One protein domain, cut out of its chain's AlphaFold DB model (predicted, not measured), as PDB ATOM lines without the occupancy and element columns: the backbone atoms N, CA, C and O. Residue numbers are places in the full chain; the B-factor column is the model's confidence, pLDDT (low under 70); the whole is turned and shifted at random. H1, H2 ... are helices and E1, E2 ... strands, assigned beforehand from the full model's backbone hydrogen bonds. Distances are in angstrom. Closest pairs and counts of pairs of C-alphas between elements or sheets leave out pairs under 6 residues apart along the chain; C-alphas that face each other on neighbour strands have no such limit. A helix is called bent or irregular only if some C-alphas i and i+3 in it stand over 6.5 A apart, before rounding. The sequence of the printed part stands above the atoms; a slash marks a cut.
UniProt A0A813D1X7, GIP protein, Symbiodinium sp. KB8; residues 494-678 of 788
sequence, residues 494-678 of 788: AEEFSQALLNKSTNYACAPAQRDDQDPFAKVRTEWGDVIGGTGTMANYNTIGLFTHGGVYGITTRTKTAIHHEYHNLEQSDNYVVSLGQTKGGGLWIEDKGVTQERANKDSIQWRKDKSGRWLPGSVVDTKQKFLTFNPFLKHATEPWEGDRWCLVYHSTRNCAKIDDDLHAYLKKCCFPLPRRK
ATOM      1  N   ALA A 494      15.899  22.222 -39.700       47.97
ATOM      2  CA  ALA A 494      14.772  21.324 -39.466       47.97
ATOM      3  C   ALA A 494      15.204  19.854 -39.295       47.97
ATOM      4  O   ALA A 494      14.486  19.073 -38.672       47.97
ATOM      5  N   GLU A 495      16.364  19.480 -39.840       49.41
ATOM      6  CA  GLU A 495      16.993  18.177 -39.648       49.41
ATOM      7  C   GLU A 495      17.518  18.010 -38.225       49.41
ATOM      8  O   GLU A 495      17.128  17.050 -37.570       49.41
ATOM      9  N   GLU A 496      18.273  18.974 -37.699       55.69
ATOM     10  CA  GLU A 496      18.717  18.981 -36.299       55.69
ATOM     11  C   GLU A 496      17.532  18.991 -35.330       55.69
ATOM     12  O   GLU A 496      17.526  18.248 -34.349       55.69
ATOM     13  N   PHE A 497      16.480  19.759 -35.629       58.53
ATOM     14  CA  PHE A 497      15.267  19.769 -34.815       58.53
ATOM     15  C   PHE A 497      14.525  18.423 -34.874       58.53
ATOM     16  O   PHE A 497      14.135  17.882 -33.840       58.53
ATOM     17  N   SER A 498      14.357  17.840 -36.066       55.03
ATOM     18  CA  SER A 498      13.706  16.531 -36.235       55.03
ATOM     19  C   SER A 498      14.513  15.405 -35.590       55.03
ATOM     20  O   SER A 498      13.942  14.504 -34.978       55.03
ATOM     21  N   GLN A 499      15.839  15.456 -35.692       54.50
ATOM     22  CA  GLN A 499      16.746  14.471 -35.119       54.50
ATOM     23  C   GLN A 499      16.802  14.594 -33.593       54.50
ATOM     24  O   GLN A 499      16.784  13.576 -32.904       54.50
ATOM     25  N   ALA A 500      16.751  15.811 -33.043       58.06
ATOM     26  CA  ALA A 500      16.561  16.036 -31.609       58.06
ATOM     27  C   ALA A 500      15.221  15.464 -31.113       58.06
ATOM     28  O   ALA A 500      15.183  14.794 -30.078       58.06
ATOM     29  N   LEU A 501      14.147  15.647 -31.891       58.72
ATOM     30  CA  LEU A 501      12.813  15.120 -31.591       58.72
ATOM     31  C   LEU A 501      12.791  13.580 -31.600       58.72
ATOM     32  O   LEU A 501      12.218  12.970 -30.696       58.72
ATOM     33  N   LEU A 502      13.473  12.951 -32.564       64.19
ATOM     34  CA  LEU A 502      13.665  11.494 -32.629       64.19
ATOM     35  C   LEU A 502      14.508  10.967 -31.462       64.19
ATOM     36  O   LEU A 502      14.164   9.955 -30.852       64.19
ATOM     37  N   ASN A 503      15.577  11.682 -31.110       62.56
ATOM     38  CA  ASN A 503      16.497  11.300 -30.040       62.56
ATOM     39  C   ASN A 503      15.959  11.620 -28.637       62.56
ATOM     40  O   ASN A 503      16.624  11.310 -27.649       62.56
ATOM     41  N   LYS A 504      14.784  12.263 -28.535       60.31
ATOM     42  CA  LYS A 504      14.235  12.827 -27.289       60.31
ATOM     43  C   LYS A 504      15.249  13.711 -26.545       60.31
ATOM     44  O   LYS A 504      15.201  13.815 -25.322       60.31
ATOM     45  N   SER A 505      16.173  14.327 -27.282       54.00
ATOM     46  CA  SER A 505      17.244  15.152 -26.730       54.00
ATOM     47  C   SER A 505      16.778  16.598 -26.637       54.00
ATOM     48  O   SER A 505      16.253  17.154 -27.596       54.00
ATOM     49  N   THR A 506      16.988  17.219 -25.481       49.91
ATOM     50  CA  THR A 506      16.717  18.644 -25.242       49.91
ATOM     51  C   THR A 506      17.933  19.526 -25.532       49.91
ATOM     52  O   THR A 506      17.900  20.733 -25.304       49.91
ATOM     53  N   ASN A 507      19.020  18.931 -26.024       46.56
ATOM     54  CA  ASN A 507      20.282  19.610 -26.250       46.56
ATOM     55  C   ASN A 507      20.300  20.208 -27.666       46.56
ATOM     56  O   ASN A 507      20.854  19.624 -28.595       46.56
ATOM     57  N   TYR A 508      19.625  21.345 -27.838       54.56
ATOM     58  CA  TYR A 508      19.570  22.050 -29.117       54.56
ATOM     59  C   TYR A 508      20.757  23.012 -29.206       54.56
ATOM     60  O   TYR A 508      20.722  24.100 -28.630       54.56
ATOM     61  N   ALA A 509      21.832  22.598 -29.865       36.66
ATOM     62  CA  ALA A 509      22.878  23.524 -30.268       36.66
ATOM     63  C   ALA A 509      22.439  24.183 -31.582       36.66
ATOM     64  O   ALA A 509      22.207  23.493 -32.571       36.66
ATOM     65  N   CYS A 510      22.320  25.511 -31.592       34.56
ATOM     66  CA  CYS A 510      22.603  26.263 -32.812       34.56
ATOM     67  C   CYS A 510      24.057  25.937 -33.194       34.56
ATOM     68  O   CYS A 510      24.867  25.783 -32.281       34.56
ATOM     69  N   ALA A 511      24.344  25.770 -34.489       32.06
ATOM     70  CA  ALA A 511      25.627  25.346 -35.066       32.06
ATOM     71  C   ALA A 511      26.865  25.627 -34.186       32.06
ATOM     72  O   ALA A 511      26.965  26.734 -33.652       32.06
ATOM     73  N   PRO A 512      27.836  24.691 -34.070       33.75
ATOM     74  CA  PRO A 512      29.042  24.930 -33.288       33.75
ATOM     75  C   PRO A 512      29.696  26.219 -33.785       33.75
ATOM     76  O   PRO A 512      30.251  26.269 -34.885       33.75
ATOM     77  N   ALA A 513      29.625  27.278 -32.973       34.56
ATOM     78  CA  ALA A 513      30.561  28.374 -33.107       34.56
ATOM     79  C   ALA A 513      31.936  27.706 -33.075       34.56
ATOM     80  O   ALA A 513      32.220  26.912 -32.183       34.56
ATOM     81  N   GLN A 514      32.768  27.955 -34.085       37.75
ATOM     82  CA  GLN A 514      34.053  27.277 -34.305       37.75
ATOM     83  C   GLN A 514      35.107  27.549 -33.201       37.75
ATOM     84  O   GLN A 514      36.303  27.351 -33.407       37.75
ATOM     85  N   ARG A 515      34.655  28.034 -32.043       40.00
ATOM     86  CA  ARG A 515      35.362  28.443 -30.841       40.00
ATOM     87  C   ARG A 515      34.386  28.331 -29.664       40.00
ATOM     88  O   ARG A 515      33.453  29.129 -29.570       40.00
ATOM     89  N   ASP A 516      34.590  27.346 -28.786       47.34
ATOM     90  CA  ASP A 516      33.792  27.113 -27.563       47.34
ATOM     91  C   ASP A 516      33.738  28.350 -26.633       47.34
ATOM     92  O   ASP A 516      32.883  28.457 -25.756       47.34
ATOM     93  N   ASP A 517      34.626  29.322 -26.839       48.66
ATOM     94  CA  ASP A 517      34.712  30.599 -26.134       48.66
ATOM     95  C   ASP A 517      33.774  31.706 -26.670       48.66
ATOM     96  O   ASP A 517      33.690  32.771 -26.052       48.66
ATOM     97  N   GLN A 518      33.037  31.479 -27.769       50.47
ATOM     98  CA  GLN A 518      32.164  32.487 -28.398       50.47
ATOM     99  C   GLN A 518      30.726  32.033 -28.692       50.47
ATOM    100  O   GLN A 518      30.064  32.665 -29.511       50.47
ATOM    101  N   ASP A 519      30.191  30.996 -28.042       53.34
ATOM    102  CA  ASP A 519      28.745  30.740 -28.128       53.34
ATOM    103  C   ASP A 519      27.976  31.839 -27.355       53.34
ATOM    104  O   ASP A 519      28.015  31.862 -26.116       53.34
ATOM    105  N   PRO A 520      27.256  32.763 -28.032       47.41
ATOM    106  CA  PRO A 520      26.495  33.802 -27.343       47.41
ATOM    107  C   PRO A 520      25.346  33.219 -26.501       47.41
ATOM    108  O   PRO A 520      24.811  33.917 -25.635       47.41
ATOM    109  N   PHE A 521      24.972  31.953 -26.714       45.75
ATOM    110  CA  PHE A 521      23.877  31.277 -26.024       45.75
ATOM    111  C   PHE A 521      24.318  30.433 -24.821       45.75
ATOM    112  O   PHE A 521      23.500  30.215 -23.922       45.75
ATOM    113  N   ALA A 522      25.596  30.043 -24.723       46.12
ATOM    114  CA  ALA A 522      26.127  29.276 -23.589       46.12
ATOM    115  C   ALA A 522      25.889  29.974 -22.236       46.12
ATOM    116  O   ALA A 522      25.697  29.322 -21.210       46.12
ATOM    117  N   LYS A 523      25.827  31.314 -22.226       40.31
ATOM    118  CA  LYS A 523      25.565  32.118 -21.021       40.31
ATOM    119  C   LYS A 523      24.110  32.116 -20.531       40.31
ATOM    120  O   LYS A 523      23.880  32.608 -19.429       40.31
ATOM    121  N   VAL A 524      23.128  31.637 -21.306       47.53
ATOM    122  CA  VAL A 524      21.694  31.874 -20.997       47.53
ATOM    123  C   VAL A 524      20.817  30.622 -21.101       47.53
ATOM    124  O   VAL A 524      19.591  30.710 -21.131       47.53
ATOM    125  N   ARG A 525      21.413  29.428 -21.103       47.22
ATOM    126  CA  ARG A 525      20.635  28.196 -20.971       47.22
ATOM    127  C   ARG A 525      20.138  28.052 -19.530       47.22
ATOM    128  O   ARG A 525      20.924  27.844 -18.612       47.22
ATOM    129  N   THR A 526      18.825  28.125 -19.338       47.97
ATOM    130  CA  THR A 526      18.181  27.731 -18.080       47.97
ATOM    131  C   THR A 526      17.387  26.456 -18.316       47.97
ATOM    132  O   THR A 526      16.301  26.497 -18.897       47.97
ATOM    133  N   GLU A 527      17.927  25.331 -17.865       51.00
ATOM    134  CA  GLU A 527      17.177  24.084 -17.743       51.00
ATOM    135  C   GLU A 527      16.502  24.091 -16.369       51.00
ATOM    136  O   GLU A 527      17.168  24.088 -15.334       51.00
ATOM    137  N   TRP A 528      15.172  24.161 -16.350       47.03
ATOM    138  CA  TRP A 528      14.408  23.903 -15.133       47.03
ATOM    139  C   TRP A 528      13.993  22.436 -15.167       47.03
ATOM    140  O   TRP A 528      12.989  22.079 -15.787       47.03
ATOM    141  N   GLY A 529      14.811  21.585 -14.547       36.72
ATOM    142  CA  GLY A 529      14.456  20.193 -14.288       36.72
ATOM    143  C   GLY A 529      13.286  20.101 -13.303       36.72
ATOM    144  O   GLY A 529      13.190  20.892 -12.367       36.72
ATOM    145  N   ASP A 530      12.403  19.132 -13.534       43.72
ATOM    146  CA  ASP A 530      11.405  18.626 -12.583       43.72
ATOM    147  C   ASP A 530      10.301  19.595 -12.124       43.72
ATOM    148  O   ASP A 530       9.913  19.625 -10.953       43.72
ATOM    149  N   VAL A 531       9.675  20.325 -13.054       45.25
ATOM    150  CA  VAL A 531       8.351  20.897 -12.760       45.25
ATOM    151  C   VAL A 531       7.307  19.788 -12.901       45.25
ATOM    152  O   VAL A 531       6.890  19.431 -14.007       45.25
ATOM    153  N   ILE A 532       6.881  19.221 -11.768       40.00
ATOM    154  CA  ILE A 532       5.758  18.278 -11.719       40.00
ATOM    155  C   ILE A 532       4.504  19.037 -12.166       40.00
ATOM    156  O   ILE A 532       3.951  19.859 -11.433       40.00
ATOM    157  N   GLY A 533       4.054  18.780 -13.397       50.91
ATOM    158  CA  GLY A 533       2.759  19.265 -13.856       50.91
ATOM    159  C   GLY A 533       1.652  18.688 -12.972       50.91
ATOM    160  O   GLY A 533       1.799  17.606 -12.410       50.91
ATOM    161  N   GLY A 534       0.502  19.363 -12.876       42.78
ATOM    162  CA  GLY A 534      -0.624  18.914 -12.037       42.78
ATOM    163  C   GLY A 534      -1.185  17.513 -12.357       42.78
ATOM    164  O   GLY A 534      -2.091  17.057 -11.672       42.78
ATOM    165  N   THR A 535      -0.671  16.831 -13.386       50.06
ATOM    166  CA  THR A 535      -0.978  15.441 -13.757       50.06
ATOM    167  C   THR A 535       0.040  14.418 -13.230       50.06
ATOM    168  O   THR A 535      -0.082  13.239 -13.547       50.06
ATOM    169  N   GLY A 536       1.074  14.837 -12.490       54.66
ATOM    170  CA  GLY A 536       2.175  13.965 -12.051       54.66
ATOM    171  C   GLY A 536       3.179  13.612 -13.158       54.66
ATOM    172  O   GLY A 536       4.150  12.905 -12.915       54.66
ATOM    173  N   THR A 537       2.966  14.100 -14.383       57.94
ATOM    174  CA  THR A 537       3.883  13.902 -15.511       57.94
ATOM    175  C   THR A 537       4.962  14.983 -15.483       57.94
ATOM    176  O   THR A 537       4.634  16.166 -15.363       57.94
ATOM    177  N   MET A 538       6.236  14.594 -15.602       56.44
ATOM    178  CA  MET A 538       7.339  15.557 -15.689       56.44
ATOM    179  C   MET A 538       7.188  16.409 -16.949       56.44
ATOM    180  O   MET A 538       7.112  15.876 -18.062       56.44
ATOM    181  N   ALA A 539       7.125  17.726 -16.763       63.66
ATOM    182  CA  ALA A 539       7.182  18.691 -17.844       63.66
ATOM    183  C   ALA A 539       8.618  19.213 -17.946       63.66
ATOM    184  O   ALA A 539       9.105  19.855 -17.017       63.66
ATOM    185  N   ASN A 540       9.284  18.966 -19.076       73.25
ATOM    186  CA  ASN A 540      10.592  19.562 -19.340       73.25
ATOM    187  C   ASN A 540      10.385  20.899 -20.045       73.25
ATOM    188  O   ASN A 540       9.837  20.955 -21.152       73.25
ATOM    189  N   TYR A 541      10.829  21.969 -19.392       73.75
ATOM    190  CA  TYR A 541      10.890  23.305 -19.963       73.75
ATOM    191  C   TYR A 541      12.341  23.617 -20.304       73.75
ATOM    192  O   TYR A 541      13.168  23.832 -19.419       73.75
ATOM    193  N   ASN A 542      12.637  23.650 -21.598       71.44
ATOM    194  CA  ASN A 542      13.922  24.094 -22.109       71.44
ATOM    195  C   ASN A 542      13.703  25.438 -22.771       71.44
ATOM    196  O   ASN A 542      13.141  25.529 -23.862       71.44
ATOM    197  N   THR A 543      14.116  26.496 -22.093       63.09
ATOM    198  CA  THR A 543      14.131  27.814 -22.704       63.09
ATOM    199  C   THR A 543      15.501  28.042 -23.305       63.09
ATOM    200  O   THR A 543      16.507  27.993 -22.600       63.09
ATOM    201  N   ILE A 544      15.533  28.282 -24.613       59.88
ATOM    202  CA  ILE A 544      16.760  28.609 -25.323       59.88
ATOM    203  C   ILE A 544      16.550  29.977 -25.947       59.88
ATOM    204  O   ILE A 544      15.718  30.199 -26.819       59.88
ATOM    205  N   GLY A 545      17.259  30.948 -25.402       58.72
ATOM    206  CA  GLY A 545      17.116  32.332 -25.798       58.72
ATOM    207  C   GLY A 545      17.694  33.241 -24.739       58.72
ATOM    208  O   GLY A 545      17.884  32.846 -23.588       58.72
ATOM    209  N   LEU A 546      17.977  34.479 -25.125       58.28
ATOM    210  CA  LEU A 546      18.484  35.459 -24.183       58.28
ATOM    211  C   LEU A 546      17.327  35.926 -23.297       58.28
ATOM    212  O   LEU A 546      16.666  36.920 -23.593       58.28
ATOM    213  N   PHE A 547      17.085  35.212 -22.196       51.47
ATOM    214  CA  PHE A 547      16.048  35.518 -21.199       51.47
ATOM    215  C   PHE A 547      16.131  36.974 -20.693       51.47
ATOM    216  O   PHE A 547      15.143  37.573 -20.268       51.47
ATOM    217  N   THR A 548      17.318  37.577 -20.781       51.88
ATOM    218  CA  THR A 548      17.595  38.971 -20.428       51.88
ATOM    219  C   THR A 548      17.477  39.961 -21.597       51.88
ATOM    220  O   THR A 548      17.354  41.159 -21.336       51.88
ATOM    221  N   HIS A 549      17.461  39.508 -22.859       49.06
ATOM    222  CA  HIS A 549      17.694  40.353 -24.038       49.06
ATOM    223  C   HIS A 549      16.758  40.095 -25.240       49.06
ATOM    224  O   HIS A 549      17.201  40.010 -26.380       49.06
ATOM    225  N   GLY A 550      15.441  40.063 -25.037       53.84
ATOM    226  CA  GLY A 550      14.511  40.518 -26.085       53.84
ATOM    227  C   GLY A 550      13.847  39.482 -26.989       53.84
ATOM    228  O   GLY A 550      12.703  39.719 -27.360       53.84
ATOM    229  N   GLY A 551      14.467  38.338 -27.268       60.81
ATOM    230  CA  GLY A 551      13.864  37.271 -28.077       60.81
ATOM    231  C   GLY A 551      14.169  35.901 -27.489       60.81
ATOM    232  O   GLY A 551      15.327  35.590 -27.208       60.81
ATOM    233  N   VAL A 552      13.130  35.103 -27.256       72.56
ATOM    234  CA  VAL A 552      13.261  33.796 -26.609       72.56
ATOM    235  C   VAL A 552      12.401  32.783 -27.348       72.56
ATOM    236  O   VAL A 552      11.233  33.055 -27.638       72.56
ATOM    237  N   TYR A 553      12.962  31.601 -27.622       81.81
ATOM    238  CA  TYR A 553      12.147  30.442 -27.948       81.81
ATOM    239  C   TYR A 553      12.133  29.455 -26.776       81.81
ATOM    240  O   TYR A 553      13.141  29.151 -26.138       81.81
ATOM    241  N   GLY A 554      10.938  29.001 -26.424       88.06
ATOM    242  CA  GLY A 554      10.715  27.990 -25.404       88.06
ATOM    243  C   GLY A 554      10.344  26.678 -26.068       88.06
ATOM    244  O   GLY A 554       9.416  26.641 -26.875       88.06
ATOM    245  N   ILE A 555      11.036  25.602 -25.708       89.69
ATOM    246  CA  ILE A 555      10.639  24.242 -26.054       89.69
ATOM    247  C   ILE A 555      10.126  23.570 -24.794       89.69
ATOM    248  O   ILE A 555      10.830  23.425 -23.796       89.69
ATOM    249  N   THR A 556       8.870  23.155 -24.849       91.44
ATOM    250  CA  THR A 556       8.201  22.500 -23.732       91.44
ATOM    251  C   THR A 556       7.716  21.131 -24.171       91.44
ATOM    252  O   THR A 556       7.183  20.974 -25.271       91.44
ATOM    253  N   THR A 557       7.920  20.118 -23.331       92.19
ATOM    254  CA  THR A 557       7.465  18.753 -23.620       92.19
ATOM    255  C   THR A 557       6.445  18.311 -22.592       92.19
ATOM    256  O   THR A 557       6.692  18.423 -21.392       92.19
ATOM    257  N   ARG A 558       5.325  17.757 -23.065       90.25
ATOM    258  CA  ARG A 558       4.220  17.233 -22.243       90.25
ATOM    259  C   ARG A 558       3.633  18.266 -21.273       90.25
ATOM    260  O   ARG A 558       3.037  17.925 -20.255       90.25
ATOM    261  N   THR A 559       3.766  19.540 -21.618       88.75
ATOM    262  CA  THR A 559       3.323  20.647 -20.784       88.75
ATOM    263  C   THR A 559       1.852  20.959 -21.014       88.75
ATOM    264  O   THR A 559       1.441  21.306 -22.123       88.75
ATOM    265  N   LYS A 560       1.067  20.903 -19.932       93.12
ATOM    266  CA  LYS A 560      -0.295  21.439 -19.878       93.12
ATOM    267  C   LYS A 560      -0.260  22.830 -19.261       93.12
ATOM    268  O   LYS A 560       0.136  22.982 -18.108       93.12
ATOM    269  N   THR A 561      -0.738  23.826 -19.994       94.00
ATOM    270  CA  THR A 561      -0.933  25.176 -19.457       94.00
ATOM    271  C   THR A 561      -2.393  25.400 -19.083       94.00
ATOM    272  O   THR A 561      -3.302  25.177 -19.885       94.00
ATOM    273  N   ALA A 562      -2.626  25.819 -17.837       95.88
ATOM    274  CA  ALA A 562      -3.923  26.341 -17.414       95.88
ATOM    275  C   ALA A 562      -4.185  27.710 -18.066       95.88
ATOM    276  O   ALA A 562      -3.284  28.296 -18.661       95.88
ATOM    277  N   ILE A 563      -5.403  28.239 -17.923       97.56
ATOM    278  CA  ILE A 563      -5.749  29.567 -18.443       97.56
ATOM    279  C   ILE A 563      -4.845  30.620 -17.803       97.56
ATOM    280  O   ILE A 563      -4.883  30.841 -16.587       97.56
ATOM    281  N   HIS A 564      -4.036  31.258 -18.638       96.62
ATOM    282  CA  HIS A 564      -3.100  32.312 -18.272       96.62
ATOM    283  C   HIS A 564      -2.903  33.249 -19.466       96.62
ATOM    284  O   HIS A 564      -3.501  33.046 -20.514       96.62
ATOM    285  N   HIS A 565      -2.102  34.287 -19.294       96.19
ATOM    286  CA  HIS A 565      -1.565  35.078 -20.392       96.19
ATOM    287  C   HIS A 565      -0.140  35.502 -20.020       96.19
ATOM    288  O   HIS A 565       0.247  35.420 -18.847       96.19
ATOM    289  N   GLU A 566       0.651  35.946 -20.987       95.12
ATOM    290  CA  GLU A 566       2.096  36.113 -20.813       95.12
ATOM    291  C   GLU A 566       2.459  37.586 -20.568       95.12
ATOM    292  O   GLU A 566       2.922  38.305 -21.448       95.12
ATOM    293  N   TYR A 567       2.293  38.043 -19.320       92.38
ATOM    294  CA  TYR A 567       2.546  39.432 -18.881       92.38
ATOM    295  C   TYR A 567       3.971  39.967 -19.133       92.38
ATOM    296  O   TYR A 567       4.243  41.153 -18.928       92.38
ATOM    297  N   HIS A 568       4.928  39.096 -19.450       90.69
ATOM    298  CA  HIS A 568       6.331  39.470 -19.644       90.69
ATOM    299  C   HIS A 568       6.719  39.634 -21.113       90.69
ATOM    300  O   HIS A 568       7.844  40.070 -21.397       90.69
ATOM    301  N   ASN A 569       5.786  39.367 -22.023       92.25
ATOM    302  CA  ASN A 569       5.994  39.569 -23.444       92.25
ATOM    303  C   ASN A 569       5.879  41.056 -23.783       92.25
ATOM    304  O   ASN A 569       5.374  41.869 -23.002       92.25
ATOM    305  N   LEU A 570       6.448  41.433 -24.920       91.38
ATOM    306  CA  LEU A 570       6.391  42.794 -25.412       91.38
ATOM    307  C   LEU A 570       4.939  43.141 -25.768       91.38
ATOM    308  O   LEU A 570       4.275  42.405 -26.495       91.38
ATOM    309  N   GLU A 571       4.453  44.272 -25.264       90.94
ATOM    310  CA  GLU A 571       3.131  44.783 -25.624       90.94
ATOM    311  C   GLU A 571       3.035  44.991 -27.141       90.94
ATOM    312  O   GLU A 571       3.982  45.477 -27.755       90.94
ATOM    313  N   GLN A 572       1.906  44.601 -27.742       89.69
ATOM    314  CA  GLN A 572       1.683  44.624 -29.199       89.69
ATOM    315  C   GLN A 572       2.584  43.680 -30.017       89.69
ATOM    316  O   GLN A 572       2.593  43.769 -31.241       89.69
ATOM    317  N   SER A 573       3.338  42.781 -29.379       91.19
ATOM    318  CA  SER A 573       3.971  41.667 -30.095       91.19
ATOM    319  C   SER A 573       3.044  40.467 -30.176       91.19
ATOM    320  O   SER A 573       2.167  40.306 -29.328       91.19
ATOM    321  N   ASP A 574       3.293  39.612 -31.161       93.81
ATOM    322  CA  ASP A 574       2.670  38.303 -31.258       93.81
ATOM    323  C   ASP A 574       3.626  37.201 -30.802       93.81
ATOM    324  O   ASP A 574       4.852  37.295 -30.944       93.81
ATOM    325  N   ASN A 575       3.042  36.122 -30.296       94.44
ATOM    326  CA  ASN A 575       3.729  34.860 -30.110       94.44
ATOM    327  C   ASN A 575       3.477  33.944 -31.299       94.44
ATOM    328  O   ASN A 575       2.379  33.914 -31.856       94.44
ATOM    329  N   TYR A 576       4.470  33.116 -31.605       93.94
ATOM    330  CA  TYR A 576       4.371  32.077 -32.621       93.94
ATOM    331  C   TYR A 576       4.485  30.724 -31.947       93.94
ATOM    332  O   TYR A 576       5.422  30.488 -31.186       93.94
ATOM    333  N   VAL A 577       3.554  29.824 -32.221       95.75
ATOM    334  CA  VAL A 577       3.524  28.498 -31.612       95.75
ATOM    335  C   VAL A 577       3.336  27.418 -32.660       95.75
ATOM    336  O   VAL A 577       2.523  27.546 -33.569       95.75
ATOM    337  N   VAL A 578       4.065  26.321 -32.496       96.19
ATOM    338  CA  VAL A 578       3.841  25.069 -33.218       96.19
ATOM    339  C   VAL A 578       3.960  23.909 -32.242       96.19
ATOM    340  O   VAL A 578       4.797  23.922 -31.335       96.19
ATOM    341  N   SER A 579       3.114  22.895 -32.405       96.81
ATOM    342  CA  SER A 579       3.190  21.666 -31.623       96.81
ATOM    343  C   SER A 579       3.389  20.432 -32.497       96.81
ATOM    344  O   SER A 579       2.927  20.364 -33.636       96.81
ATOM    345  N   LEU A 580       4.135  19.461 -31.976       96.00
ATOM    346  CA  LEU A 580       4.621  18.291 -32.700       96.00
ATOM    347  C   LEU A 580       4.543  17.032 -31.829       96.00
ATOM    348  O   LEU A 580       4.605  17.099 -30.605       96.00
ATOM    349  N   GLY A 581       4.450  15.873 -32.479       95.38
ATOM    350  CA  GLY A 581       4.481  14.553 -31.840       95.38
ATOM    351  C   GLY A 581       3.138  14.047 -31.297       95.38
ATOM    352  O   GLY A 581       2.947  12.834 -31.211       95.38
ATOM    353  N   GLN A 582       2.172  14.922 -30.996       95.81
ATOM    354  CA  GLN A 582       0.871  14.469 -30.504       95.81
ATOM    355  C   GLN A 582       0.091  13.715 -31.591       95.81
ATOM    356  O   GLN A 582       0.072  14.107 -32.763       95.81
ATOM    357  N   THR A 583      -0.610  12.647 -31.217       95.88
ATOM    358  CA  THR A 583      -1.453  11.880 -32.148       95.88
ATOM    359  C   THR A 583      -2.781  12.593 -32.378       95.88
ATOM    360  O   THR A 583      -3.190  12.760 -33.529       95.88
ATOM    361  N   LYS A 584      -3.390  13.115 -31.308       96.06
ATOM    362  CA  LYS A 584      -4.693  13.788 -31.309       96.06
ATOM    363  C   LYS A 584      -4.734  14.917 -30.271       96.06
ATOM    364  O   LYS A 584      -4.078  14.826 -29.237       96.06
ATOM    365  N   GLY A 585      -5.530  15.955 -30.530       96.19
ATOM    366  CA  GLY A 585      -5.738  17.074 -29.603       96.19
ATOM    367  C   GLY A 585      -4.530  18.009 -29.489       96.19
ATOM    368  O   GLY A 585      -3.744  18.140 -30.427       96.19
ATOM    369  N   GLY A 586      -4.389  18.679 -28.343       95.88
ATOM    370  CA  GLY A 586      -3.236  19.547 -28.058       95.88
ATOM    371  C   GLY A 586      -3.240  20.900 -28.766       95.88
ATOM    372  O   GLY A 586      -2.188  21.541 -28.850       95.88
ATOM    373  N   GLY A 587      -4.406  21.317 -29.268       96.75
ATOM    374  CA  GLY A 587      -4.647  22.674 -29.747       96.75
ATOM    375  C   GLY A 587      -4.442  23.727 -28.654       96.75
ATOM    376  O   GLY A 587      -4.256  23.413 -27.475       96.75
ATOM    377  N   LEU A 588      -4.464  24.989 -29.063       97.81
ATOM    378  CA  LEU A 588      -4.373  26.139 -28.174       97.81
ATOM    379  C   LEU A 588      -5.747  26.804 -28.100       97.81
ATOM    380  O   LEU A 588      -6.251  27.300 -29.103       97.81
ATOM    381  N   TRP A 589      -6.364  26.804 -26.922       98.38
ATOM    382  CA  TRP A 589      -7.535  27.635 -26.664       98.38
ATOM    383  C   TRP A 589      -7.083  29.076 -26.452       98.38
ATOM    384  O   TRP A 589      -6.196  29.309 -25.629       98.38
ATOM    385  N   ILE A 590      -7.691  30.023 -27.165       98.31
ATOM    386  CA  ILE A 590      -7.396  31.459 -27.096       98.31
ATOM    387  C   ILE A 590      -8.704  32.215 -26.838       98.31
ATOM    388  O   ILE A 590      -9.709  31.977 -27.508       98.31
ATOM    389  N   GLU A 591      -8.685  33.118 -25.861       98.12
ATOM    390  CA  GLU A 591      -9.783  34.024 -25.522       98.12
ATOM    391  C   GLU A 591     -10.139  34.918 -26.712       98.12
ATOM    392  O   GLU A 591      -9.277  35.569 -27.298       98.12
ATOM    393  N   ASP A 592     -11.429  34.999 -27.024       97.06
ATOM    394  CA  ASP A 592     -11.960  35.896 -28.045       97.06
ATOM    395  C   ASP A 592     -12.735  37.019 -27.345       97.06
ATOM    396  O   ASP A 592     -13.881  36.862 -26.925       97.06
ATOM    397  N   LYS A 593     -12.082  38.174 -27.180       96.12
ATOM    398  CA  LYS A 593     -12.684  39.349 -26.526       96.12
ATOM    399  C   LYS A 593     -13.768  40.017 -27.380       96.12
ATOM    400  O   LYS A 593     -14.530  40.817 -26.847       96.12
ATOM    401  N   GLY A 594     -13.829  39.710 -28.678       94.75
ATOM    402  CA  GLY A 594     -14.737  40.322 -29.647       94.75
ATOM    403  C   GLY A 594     -16.008  39.515 -29.914       94.75
ATOM    404  O   GLY A 594     -16.700  39.781 -30.894       94.75
ATOM    405  N   VAL A 595     -16.319  38.505 -29.095       94.81
ATOM    406  CA  VAL A 595     -17.512  37.672 -29.300       94.81
ATOM    407  C   VAL A 595     -18.781  38.493 -29.080       94.81
ATOM    408  O   VAL A 595     -19.100  38.891 -27.960       94.81
ATOM    409  N   THR A 596     -19.528  38.708 -30.164       94.25
ATOM    410  CA  THR A 596     -20.877  39.279 -30.122       94.25
ATOM    411  C   THR A 596     -21.894  38.237 -29.661       94.25
ATOM    412  O   THR A 596     -21.633  37.029 -29.697       94.25
ATOM    413  N   GLN A 597     -23.080  38.683 -29.246       89.38
ATOM    414  CA  GLN A 597     -24.137  37.792 -28.760       89.38
ATOM    415  C   GLN A 597     -24.589  36.780 -29.828       89.38
ATOM    416  O   GLN A 597     -24.887  35.634 -29.506       89.38
ATOM    417  N   GLU A 598     -24.554  37.156 -31.108       90.56
ATOM    418  CA  GLU A 598     -24.877  36.266 -32.229       90.56
ATOM    419  C   GLU A 598     -23.799  35.193 -32.431       90.56
ATOM    420  O   GLU A 598     -24.093  34.063 -32.821       90.56
ATOM    421  N   ARG A 599     -22.532  35.535 -32.168       90.50
ATOM    422  CA  ARG A 599     -21.402  34.608 -32.307       90.50
ATOM    423  C   ARG A 599     -21.245  33.701 -31.088       90.50
ATOM    424  O   ARG A 599     -20.774  32.580 -31.247       90.50
ATOM    425  N   ALA A 600     -21.682  34.150 -29.912       91.31
ATOM    426  CA  ALA A 600     -21.633  33.397 -28.659       91.31
ATOM    427  C   ALA A 600     -22.369  32.048 -28.720       91.31
ATOM    428  O   ALA A 600     -21.984  31.120 -28.013       91.31
ATOM    429  N   ASN A 601     -23.390  31.946 -29.578       90.00
ATOM    430  CA  ASN A 601     -24.198  30.738 -29.767       90.00
ATOM    431  C   ASN A 601     -23.661  29.799 -30.862       90.00
ATOM    432  O   ASN A 601     -24.285  28.779 -31.135       90.00
ATOM    433  N   LYS A 602     -22.550  30.137 -31.530       90.62
ATOM    434  CA  LYS A 602     -21.956  29.263 -32.552       90.62
ATOM    435  C   LYS A 602     -21.105  28.179 -31.894       90.62
ATOM    436  O   LYS A 602     -20.315  28.480 -31.002       90.62
ATOM    437  N   ASP A 603     -21.160  26.963 -32.438       88.06
ATOM    438  CA  ASP A 603     -20.404  25.789 -31.960       88.06
ATOM    439  C   ASP A 603     -18.873  25.973 -31.961       88.06
ATOM    440  O   ASP A 603     -18.138  25.200 -31.348       88.06
ATOM    441  N   SER A 604     -18.364  27.004 -32.642       92.50
ATOM    442  CA  SER A 604     -16.939  27.336 -32.662       92.50
ATOM    443  C   SER A 604     -16.442  28.047 -31.399       92.50
ATOM    444  O   SER A 604     -15.229  28.090 -31.177       92.50
ATOM    445  N   ILE A 605     -17.340  28.591 -30.568       96.50
ATOM    446  CA  ILE A 605     -16.981  29.257 -29.313       96.50
ATOM    447  C   ILE A 605     -17.012  28.255 -28.161       96.50
ATOM    448  O   ILE A 605     -18.040  27.679 -27.817       96.50
ATOM    449  N   GLN A 606     -15.866  28.092 -27.508       96.56
ATOM    450  CA  GLN A 606     -15.712  27.296 -26.302       96.56
ATOM    451  C   GLN A 606     -15.558  28.199 -25.084       96.56
ATOM    452  O   GLN A 606     -14.606  28.975 -24.974       96.56
ATOM    453  N   TRP A 607     -16.474  28.043 -24.134       97.06
ATOM    454  CA  TRP A 607     -16.457  28.770 -22.873       97.06
ATOM    455  C   TRP A 607     -15.563  28.076 -21.847       97.06
ATOM    456  O   TRP A 607     -15.663  26.867 -21.638       97.06
ATOM    457  N   ARG A 608     -14.712  28.841 -21.157       97.19
ATOM    458  CA  ARG A 608     -13.880  28.326 -20.058       97.19
ATOM    459  C   ARG A 608     -13.969  29.178 -18.811       97.19
ATOM    460  O   ARG A 608     -14.012  30.399 -18.898       97.19
ATOM    461  N   LYS A 609     -13.961  28.534 -17.643       97.31
ATOM    462  CA  LYS A 609     -13.857  29.238 -16.363       97.31
ATOM    463  C   LYS A 609     -12.405  29.557 -16.061       97.31
ATOM    464  O   LYS A 609     -11.569  28.656 -16.033       97.31
ATOM    465  N   ASP A 610     -12.117  30.823 -15.796       95.88
ATOM    466  CA  ASP A 610     -10.827  31.209 -15.241       95.88
ATOM    467  C   ASP A 610     -10.732  30.915 -13.736       95.88
ATOM    468  O   ASP A 610     -11.660  30.395 -13.113       95.88
ATOM    469  N   LYS A 611      -9.591  31.265 -13.130       94.56
ATOM    470  CA  LYS A 611      -9.346  31.069 -11.693       94.56
ATOM    471  C   LYS A 611     -10.329  31.835 -10.793       94.56
ATOM    472  O   LYS A 611     -10.478  31.467  -9.636       94.56
ATOM    473  N   SER A 612     -10.991  32.877 -11.306       95.88
ATOM    474  CA  SER A 612     -12.034  33.620 -10.582       95.88
ATOM    475  C   SER A 612     -13.417  32.969 -10.696       95.88
ATOM    476  O   SER A 612     -14.373  33.428 -10.079       95.88
ATOM    477  N   GLY A 613     -13.541  31.897 -11.487       95.94
ATOM    478  CA  GLY A 613     -14.811  31.255 -11.811       95.94
ATOM    479  C   GLY A 613     -15.591  31.960 -12.922       95.94
ATOM    480  O   GLY A 613     -16.681  31.499 -13.272       95.94
ATOM    481  N   ARG A 614     -15.049  33.039 -13.505       96.88
ATOM    482  CA  ARG A 614     -15.676  33.770 -14.608       96.88
ATOM    483  C   ARG A 614     -15.565  32.962 -15.895       96.88
ATOM    484  O   ARG A 614     -14.480  32.514 -16.257       96.88
ATOM    485  N   TRP A 615     -16.685  32.827 -16.600       96.94
ATOM    486  CA  TRP A 615     -16.720  32.258 -17.941       96.94
ATOM    487  C   TRP A 615     -16.141  33.237 -18.964       96.94
ATOM    488  O   TRP A 615     -16.526  34.405 -19.012       96.94
ATOM    489  N   LEU A 616     -15.218  32.739 -19.775       97.56
ATOM    490  CA  LEU A 616     -14.553  33.459 -20.847       97.56
ATOM    491  C   LEU A 616     -14.846  32.757 -22.171       97.56
ATOM    492  O   LEU A 616     -14.674  31.535 -22.237       97.56
ATOM    493  N   PRO A 617     -15.271  33.493 -23.204       97.88
ATOM    494  CA  PRO A 617     -15.410  32.938 -24.535       97.88
ATOM    495  C   PRO A 617     -14.034  32.830 -25.200       97.88
ATOM    496  O   PRO A 617     -13.157  33.671 -25.008       97.88
ATOM    497  N   GLY A 618     -13.839  31.790 -25.995       97.56
ATOM    498  CA  GLY A 618     -12.632  31.611 -26.786       97.56
ATOM    499  C   GLY A 618     -12.824  30.556 -27.856       97.56
ATOM    500  O   GLY A 618     -13.892  29.960 -27.962       97.56
ATOM    501  N   SER A 619     -11.793  30.312 -28.648       97.31
ATOM    502  CA  SER A 619     -11.803  29.273 -29.677       97.31
ATOM    503  C   SER A 619     -10.545  28.423 -29.575       97.31
ATOM    504  O   SER A 619      -9.503  28.885 -29.111       97.31
ATOM    505  N   VAL A 620     -10.658  27.152 -29.957       97.62
ATOM    506  CA  VAL A 620      -9.512  26.244 -30.023       97.62
ATOM    507  C   VAL A 620      -8.924  26.313 -31.416       97.62
ATOM    508  O   VAL A 620      -9.612  26.039 -32.397       97.62
ATOM    509  N   VAL A 621      -7.636  26.621 -31.482       97.44
ATOM    510  CA  VAL A 621      -6.875  26.645 -32.723       97.44
ATOM    511  C   VAL A 621      -5.917  25.460 -32.760       97.44
ATOM    512  O   VAL A 621      -5.236  25.142 -31.781       97.44
ATOM    513  N   ASP A 622      -5.889  24.765 -33.892       97.06
ATOM    514  CA  ASP A 622      -4.998  23.631 -34.110       97.06
ATOM    515  C   ASP A 622      -3.555  24.115 -34.305       97.06
ATOM    516  O   ASP A 622      -3.268  24.872 -35.228       97.06
ATOM    517  N   THR A 623      -2.652  23.657 -33.438       97.25
ATOM    518  CA  THR A 623      -1.214  23.972 -33.512       97.25
ATOM    519  C   THR A 623      -0.386  22.785 -34.004       97.25
ATOM    520  O   THR A 623       0.837  22.889 -34.104       97.25
ATOM    521  N   LYS A 624      -1.013  21.632 -34.293       96.88
ATOM    522  CA  LYS A 624      -0.300  20.420 -34.697       96.88
ATOM    523  C   LYS A 624       0.313  20.610 -36.077       96.88
ATOM    524  O   LYS A 624      -0.406  20.659 -37.069       96.88
ATOM    525  N   GLN A 625       1.645  20.658 -36.138       96.19
ATOM    526  CA  GLN A 625       2.415  20.842 -37.377       96.19
ATOM    527  C   GLN A 625       2.012  22.101 -38.169       96.19
ATOM    528  O   GLN A 625       2.227  22.170 -39.376       96.19
ATOM    529  N   LYS A 626       1.416  23.088 -37.492       95.88
ATOM    530  CA  LYS A 626       0.977  24.359 -38.066       95.88
ATOM    531  C   LYS A 626       1.490  25.477 -37.182       95.88
ATOM    532  O   LYS A 626       1.234  25.463 -35.976       95.88
ATOM    533  N   PHE A 627       2.209  26.420 -37.780       94.31
ATOM    534  CA  PHE A 627       2.563  27.645 -37.083       94.31
ATOM    535  C   PHE A 627       1.306  28.482 -36.880       94.31
ATOM    536  O   PHE A 627       0.542  28.727 -37.813       94.31
ATOM    537  N   LEU A 628       1.095  28.894 -35.640       96.25
ATOM    538  CA  LEU A 628       0.016  29.776 -35.245       96.25
ATOM    539  C   LEU A 628       0.608  31.030 -34.623       96.25
ATOM    540  O   LEU A 628       1.422  30.943 -33.705       96.25
ATOM    541  N   THR A 629       0.135  32.176 -35.086       96.00
ATOM    542  CA  THR A 629       0.421  33.478 -34.492       96.00
ATOM    543  C   THR A 629      -0.734  33.866 -33.574       96.00
ATOM    544  O   THR A 629      -1.898  33.717 -33.954       96.00
ATOM    545  N   PHE A 630      -0.445  34.334 -32.360       96.88
ATOM    546  CA  PHE A 630      -1.476  34.812 -31.439       96.88
ATOM    547  C   PHE A 630      -0.968  35.910 -30.505       96.88
ATOM    548  O   PHE A 630       0.213  35.970 -30.167       96.88
ATOM    549  N   ASN A 631      -1.893  36.740 -30.023       96.56
ATOM    550  CA  ASN A 631      -1.577  37.805 -29.080       96.56
ATOM    551  C   ASN A 631      -1.344  37.229 -27.658       96.56
ATOM    552  O   ASN A 631      -2.275  36.656 -27.079       96.56
ATOM    553  N   PRO A 632      -0.157  37.432 -27.050       96.00
ATOM    554  CA  PRO A 632       0.213  36.870 -25.746       96.00
ATOM    555  C   PRO A 632      -0.603  37.410 -24.563       96.00
ATOM    556  O   PRO A 632      -0.618  36.803 -23.489       96.00
ATOM    557  N   PHE A 633      -1.293  38.543 -24.733       96.38
ATOM    558  CA  PHE A 633      -2.136  39.176 -23.708       96.38
ATOM    559  C   PHE A 633      -3.590  38.687 -23.727       96.38
ATOM    560  O   PHE A 633      -4.393  39.073 -22.865       96.38
ATOM    561  N   LEU A 634      -3.958  37.849 -24.697       97.31
ATOM    562  CA  LEU A 634      -5.207  37.098 -24.648       97.31
ATOM    563  C   LEU A 634      -5.028  35.899 -23.722       97.31
ATOM    564  O   LEU A 634      -3.989  35.232 -23.728       97.31
ATOM    565  N   LYS A 635      -6.045  35.621 -22.900       97.88
ATOM    566  CA  LYS A 635      -6.012  34.428 -22.058       97.88
ATOM    567  C   LYS A 635      -5.981  33.185 -22.943       97.88
ATOM    568  O   LYS A 635      -6.787  33.057 -23.853       97.88
ATOM    569  N   HIS A 636      -5.086  32.252 -22.657       98.06
ATOM    570  CA  HIS A 636      -4.927  31.037 -23.439       98.06
ATOM    571  C   HIS A 636      -4.592  29.828 -22.560       98.06
ATOM    572  O   HIS A 636      -4.157  29.956 -21.410       98.06
ATOM    573  N   ALA A 637      -4.862  28.633 -23.085       97.75
ATOM    574  CA  ALA A 637      -4.650  27.360 -22.402       97.75
ATOM    575  C   ALA A 637      -4.418  26.225 -23.405       97.75
ATOM    576  O   ALA A 637      -4.949  26.247 -24.512       97.75
ATOM    577  N   THR A 638      -3.669  25.204 -22.998       97.44
ATOM    578  CA  THR A 638      -3.447  24.014 -23.834       97.44
ATOM    579  C   THR A 638      -4.638  23.056 -23.737       97.44
ATOM    580  O   THR A 638      -5.083  22.730 -22.632       97.44
ATOM    581  N   GLU A 639      -5.120  22.562 -24.878       97.31
ATOM    582  CA  GLU A 639      -6.136  21.508 -24.935       97.31
ATOM    583  C   GLU A 639      -5.595  20.148 -24.505       97.31
ATOM    584  O   GLU A 639      -4.423  19.871 -24.746       97.31
ATOM    585  N   PRO A 640      -6.431  19.251 -23.950       96.62
ATOM    586  CA  PRO A 640      -6.060  17.850 -23.777       96.62
ATOM    587  C   PRO A 640      -5.519  17.235 -25.079       96.62
ATOM    588  O   PRO A 640      -5.997  17.540 -26.175       96.62
ATOM    589  N   TRP A 641      -4.518  16.364 -24.959       97.19
ATOM    590  CA  TRP A 641      -3.884  15.686 -26.091       97.19
ATOM    591  C   TRP A 641      -3.575  14.226 -25.765       97.19
ATOM    592  O   TRP A 641      -3.509  13.837 -24.600       97.19
ATOM    593  N   GLU A 642      -3.344  13.440 -26.812       96.44
ATOM    594  CA  GLU A 642      -2.845  12.067 -26.744       96.44
ATOM    595  C   GLU A 642      -1.433  11.991 -27.352       96.44
ATOM    596  O   GLU A 642      -1.126  12.666 -28.341       96.44
ATOM    597  N   GLY A 643      -0.566  11.168 -26.756       94.88
ATOM    598  CA  GLY A 643       0.822  10.981 -27.188       94.88
ATOM    599  C   GLY A 643       1.814  12.018 -26.643       94.88
ATOM    600  O   GLY A 643       1.556  12.721 -25.662       94.88
ATOM    601  N   ASP A 644       2.980  12.090 -27.286       94.25
ATOM    602  CA  ASP A 644       4.078  12.976 -26.896       94.25
ATOM    603  C   ASP A 644       3.926  14.349 -27.545       94.25
ATOM    604  O   ASP A 644       4.176  14.502 -28.731       94.25
ATOM    605  N   ARG A 645       3.543  15.370 -26.773       94.44
ATOM    606  CA  ARG A 645       3.430  16.744 -27.280       94.44
ATOM    607  C   ARG A 645       4.699  17.537 -27.006       94.44
ATOM    608  O   ARG A 645       5.034  17.792 -25.850       94.44
ATOM    609  N   TRP A 646       5.343  17.982 -28.068       95.31
ATOM    610  CA  TRP A 646       6.397  18.987 -28.074       95.31
ATOM    611  C   TRP A 646       5.766  20.301 -28.506       95.31
ATOM    612  O   TRP A 646       4.969  20.317 -29.438       95.31
ATOM    613  N   CYS A 647       6.074  21.395 -27.829       95.38
ATOM    614  CA  CYS A 647       5.549  22.709 -28.161       95.38
ATOM    615  C   CYS A 647       6.710  23.690 -28.214       95.38
ATOM    616  O   CYS A 647       7.412  23.877 -27.220       95.38
ATOM    617  N   LEU A 648       6.892  24.288 -29.383       94.25
ATOM    618  CA  LEU A 648       7.879  25.316 -29.655       94.25
ATOM    619  C   LEU A 648       7.145  26.653 -29.707       94.25
ATOM    620  O   LEU A 648       6.200  26.805 -30.480       94.25
ATOM    621  N   VAL A 649       7.548  27.588 -28.851       93.25
ATOM    622  CA  VAL A 649       6.944  28.917 -28.739       93.25
ATOM    623  C   VAL A 649       8.021  29.970 -28.921       93.25
ATOM    624  O   VAL A 649       8.972  30.000 -28.148       93.25
ATOM    625  N   TYR A 650       7.850  30.860 -29.889       91.44
ATOM    626  CA  TYR A 650       8.660  32.059 -30.060       91.44
ATOM    627  C   TYR A 650       7.909  33.251 -29.487       91.44
ATOM    628  O   TYR A 650       6.732  33.445 -29.791       91.44
ATOM    629  N   HIS A 651       8.591  34.056 -28.679       90.62
ATOM    630  CA  HIS A 651       8.020  35.280 -28.138       90.62
ATOM    631  C   HIS A 651       9.068  36.385 -28.011       90.62
ATOM    632  O   HIS A 651      10.260  36.145 -27.780       90.62
ATOM    633  N   SER A 652       8.591  37.618 -28.129       90.06
ATOM    634  CA  SER A 652       9.373  38.823 -27.871       90.06
ATOM    635  C   SER A 652       9.174  39.241 -26.420       90.06
ATOM    636  O   SER A 652       8.047  39.392 -25.955       90.06
ATOM    637  N   THR A 653      10.259  39.435 -25.673       89.94
ATOM    638  CA  THR A 653      10.168  39.856 -24.264       89.94
ATOM    639  C   THR A 653      10.090  41.377 -24.165       89.94
ATOM    640  O   THR A 653      10.701  42.092 -24.958       89.94
ATOM    641  N   ARG A 654       9.432  41.913 -23.129       88.88
ATOM    642  CA  ARG A 654       9.368  43.373 -22.879       88.88
ATOM    643  C   ARG A 654      10.738  44.054 -22.731       88.88
ATOM    644  O   ARG A 654      10.850  45.271 -22.827       88.88
ATOM    645  N   ASN A 655      11.790  43.277 -22.461       87.38
ATOM    646  CA  ASN A 655      13.161  43.775 -22.368       87.38
ATOM    647  C   ASN A 655      13.845  43.899 -23.740       87.38
ATOM    648  O   ASN A 655      15.003  44.305 -23.779       87.38
ATOM    649  N   CYS A 656      13.157  43.631 -24.857       86.00
ATOM    650  CA  CYS A 656      13.707  43.828 -26.200       86.00
ATOM    651  C   CYS A 656      14.178  45.270 -26.442       86.00
ATOM    652  O   CYS A 656      15.102  45.495 -27.206       86.00
ATOM    653  N   ALA A 657      13.616  46.261 -25.741       84.12
ATOM    654  CA  ALA A 657      14.072  47.646 -25.834       84.12
ATOM    655  C   ALA A 657      15.485  47.862 -25.256       84.12
ATOM    656  O   ALA A 657      16.166  48.812 -25.648       84.12
ATOM    657  N   LYS A 658      15.922  46.995 -24.331       85.25
ATOM    658  CA  LYS A 658      17.208  47.083 -23.619       85.25
ATOM    659  C   LYS A 658      18.342  46.325 -24.302       85.25
ATOM    660  O   LYS A 658      19.448  46.316 -23.775       85.25
ATOM    661  N   ILE A 659      18.068  45.657 -25.418       86.00
ATOM    662  CA  ILE A 659      19.098  44.930 -26.159       86.00
ATOM    663  C   ILE A 659      20.044  45.938 -26.806       86.00
ATOM    664  O   ILE A 659      19.609  47.009 -27.242       86.00
ATOM    665  N   ASP A 660      21.335  45.646 -26.820       85.75
ATOM    666  CA  ASP A 660      22.298  46.447 -27.570       85.75
ATOM    667  C   ASP A 660      22.046  46.323 -29.087       85.75
ATOM    668  O   ASP A 660      21.283  45.467 -29.544       85.75
ATOM    669  N   ASP A 661      22.599  47.254 -29.867       86.94
ATOM    670  CA  ASP A 661      22.379  47.292 -31.318       86.94
ATOM    671  C   ASP A 661      22.988  46.076 -32.035       86.94
ATOM    672  O   ASP A 661      22.397  45.596 -33.005       86.94
ATOM    673  N   ASP A 662      24.100  45.534 -31.531       86.62
ATOM    674  CA  ASP A 662      24.773  44.368 -32.112       86.62
ATOM    675  C   ASP A 662      23.909  43.114 -31.965       86.62
ATOM    676  O   ASP A 662      23.649  42.398 -32.934       86.62
ATOM    677  N   LEU A 663      23.366  42.887 -30.770       83.94
ATOM    678  CA  LEU A 663      22.447  41.798 -30.491       83.94
ATOM    679  C   LEU A 663      21.113  41.989 -31.211       83.94
ATOM    680  O   LEU A 663      20.547  41.021 -31.719       83.94
ATOM    681  N   HIS A 664      20.611  43.224 -31.308       84.88
ATOM    682  CA  HIS A 664      19.441  43.518 -32.133       84.88
ATOM    683  C   HIS A 664      19.692  43.136 -33.597       84.88
ATOM    684  O   HIS A 664      18.824  42.544 -34.242       84.88
ATOM    685  N   ALA A 665      20.849  43.502 -34.153       85.62
ATOM    686  CA  ALA A 665      21.221  43.180 -35.525       85.62
ATOM    687  C   ALA A 665      21.375  41.668 -35.716       85.62
ATOM    688  O   ALA A 665      20.870  41.129 -36.699       85.62
ATOM    689  N   TYR A 666      21.986  40.982 -34.749       83.12
ATOM    690  CA  TYR A 666      22.131  39.532 -34.737       83.12
ATOM    691  C   TYR A 666      20.776  38.815 -34.715       83.12
ATOM    692  O   TYR A 666      20.483  38.027 -35.609       83.12
ATOM    693  N   LEU A 667      19.897  39.148 -33.766       81.00
ATOM    694  CA  LEU A 667      18.552  38.570 -33.679       81.00
ATOM    695  C   LEU A 667      17.733  38.854 -34.944       81.00
ATOM    696  O   LEU A 667      17.047  37.972 -35.455       81.00
ATOM    697  N   LYS A 668      17.851  40.061 -35.507       83.56
ATOM    698  CA  LYS A 668      17.215  40.406 -36.783       83.56
ATOM    699  C   LYS A 668      17.774  39.582 -37.950       83.56
ATOM    700  O   LYS A 668      17.004  39.182 -38.819       83.56
ATOM    701  N   LYS A 669      19.085  39.317 -37.979       84.38
ATOM    702  CA  LYS A 669      19.736  38.435 -38.965       84.38
ATOM    703  C   LYS A 669      19.265  36.986 -38.816       84.38
ATOM    704  O   LYS A 669      19.076  36.307 -39.816       84.38
ATOM    705  N   CYS A 670      18.986  36.555 -37.589       75.12
ATOM    706  CA  CYS A 670      18.323  35.289 -37.280       75.12
ATOM    707  C   CYS A 670      16.800  35.317 -37.532       75.12
ATOM    708  O   CYS A 670      16.088  34.446 -37.041       75.12
ATOM    709  N   CYS A 671      16.282  36.306 -38.269       78.31
ATOM    710  CA  CYS A 671      14.866  36.445 -38.612       78.31
ATOM    711  C   CYS A 671      13.915  36.529 -37.403       78.31
ATOM    712  O   CYS A 671      12.721  36.276 -37.553       78.31
ATOM    713  N   PHE A 672      14.397  36.917 -36.213       75.38
ATOM    714  CA  PHE A 672      13.493  37.174 -35.094       75.38
ATOM    715  C   PHE A 672      12.634  38.412 -35.399       75.38
ATOM    716  O   PHE A 672      13.182  39.454 -35.788       75.38
ATOM    717  N   PRO A 673      11.305  38.337 -35.193       72.62
ATOM    718  CA  PRO A 673      10.396  39.458 -35.387       72.62
ATOM    719  C   PRO A 673      10.571  40.462 -34.243       72.62
ATOM    720  O   PRO A 673       9.826  40.489 -33.264       72.62
ATOM    721  N   LEU A 674      11.620  41.275 -34.346       80.19
ATOM    722  CA  LEU A 674      11.886  42.347 -33.403       80.19
ATOM    723  C   LEU A 674      11.093  43.598 -33.795       80.19
ATOM    724  O   LEU A 674      11.102  43.981 -34.971       80.19
ATOM    725  N   PRO A 675      10.451  44.280 -32.829       79.81
ATOM    726  CA  PRO A 675       9.839  45.573 -33.094       79.81
ATOM    727  C   PRO A 675      10.900  46.524 -33.646       79.81
ATOM    728  O   PRO A 675      12.046  46.549 -33.189       79.81
ATOM    729  N   ARG A 676      10.521  47.368 -34.607       80.75
ATOM    730  CA  ARG A 676      11.393  48.475 -34.998       80.75
ATOM    731  C   ARG A 676      11.650  49.321 -33.756       80.75
ATOM    732  O   ARG A 676      10.703  49.820 -33.147       80.75
ATOM    733  N   ARG A 677      12.924  49.517 -33.386       75.56
ATOM    734  CA  ARG A 677      13.271  50.537 -32.389       75.56
ATOM    735  C   ARG A 677      12.668  51.840 -32.894       75.56
ATOM    736  O   ARG A 677      13.076  52.333 -33.950       75.56
ATOM    737  N   LYS A 678      11.692  52.385 -32.163       71.50
ATOM    738  CA  LYS A 678      11.283  53.776 -32.344       71.50
ATOM    739  C   LYS A 678      12.554  54.574 -32.089       71.50
ATOM    740  O   LYS A 678      12.990  54.693 -30.944       71.50
TER     741      LYS A 678
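What this domain is: This is residues 494 to 678 of the 788 residues of the protein "GIP protein" of Symbiodinium sp. KB8 (UniProt A0A813D1X7). A broad, strongly twisted wall of six strands, E1 E2 E3 E10 E4 E8, makes the larger part, and beyond its E4 and E8 side a smaller sheet of four strands, E6 E7 E5 E9, curls like part of a barrel. The four helices are short and lie round the rim: H3 and H4 near the start of E3, H1 grazing the large sheet, and H2 at the far end of the small one; at the opposite end of the longest axis the loop of residues 512 to 518 sticks out. The printed part has 185 residues, of mixed class, with four named helices and ten named strands in the order H1 E1 E2 E3 E4 E5 H2 E6 E7 E8 E9 E10 H3 H4, and both sheets are antiparallel. The whole is compact, with a radius of gyration of the C-alphas of 17.8 A, and spans 59 by 43 by 28 A.

Where its parts are: Start in the large sheet with E10, residues 641 to 652, the longest strand: find C-alpha 641 at (-3.884, 15.686, -26.091) and run 26.7 A to C-alpha 652 at (9.373, 38.823, -27.871). In the same sheet are E1, residues 526 to 532, E2, residues 538 to 545 and 21.9 A long, E3, residues 551 to 557 and 20.1 A, E4, residues 575 to 585 and 20.2 A, and E8, residues 628 to 630. The small sheet holds E5, residues 588 to 591, E6, residues 606 to 609, E7, residues 615 to 621 and 18.6 A long, and E9, residues 636 to 638. Find H1, residues 494 to 502, beginning at (14.772, 21.324, -39.466); H2 is residues 597 to 600, H3 residues 654 to 658, and H4 residues 661 to 669, ending at (19.736, 38.435, -38.965).

How they stand to each other: Look first between E3 and E10, antiparallel at 171 degrees, where N 554 and O 649 are 2.8 A apart, within hydrogen-bond range. On the other side of E10 is E4, with N 580 and O 646 at 2.8 A; E10 bends by 95 degrees at residue 644 and E4 by 116 degrees at residue 582. E1 E2 E3 form a meander, each strand the antiparallel neighbour of the one before, in two hairpins; N 555 and O 542 are 2.8 A apart, N 539 and O 531 3.2 A. At the other edge, E8 has N 628 at 2.9 A from O 577 of E4. In the small sheet, E7 is staggered: residues 615 to 618 pair with E6, its hairpin partner, N 608 and O 616 at 2.9 A, and residues 618 to 621 with E5, N 588 and O 621 at 2.8 A. E5 also pairs with the edge strand E9, N 589 and O 637 at 2.8 A. E5, H2 and E6 form a split strand-helix-strand unit, two strands of one sheet with a helix between them in the chain and E7 between them in the sheet; its crossover is right-handed. H2 only grazes this sheet with residues 599 to 600, and H1 only grazes the large sheet with residues 498 to 502. The closest C-alphas of E3 and H3 are those of Gly 551 and Cys 656, 6.8 A apart; H4 is only just not on the large sheet, with 4 pairs of C-alphas within 10 A. H1 and H4 have every O i to N i+4 pair within hydrogen-bond range; H2 is too short for one, and H3, irregular with C-alphas 654 and 657 7.0 A apart, has 0 of 1, beside 1 of 2 O i to N i+3 pairs.

The domain as a whole: The two C-alphas farthest apart, those of Arg 515 and Glu 598, are 60.8 A apart. The printed part has no cut. Two links are long: H1 to E1, 23 residues, and E3 to E4, 17 residues. The mean pLDDT of the printed part is 79.2; look for values under 70 in residues 494 to 539 and 543 to 551 of this predicted model.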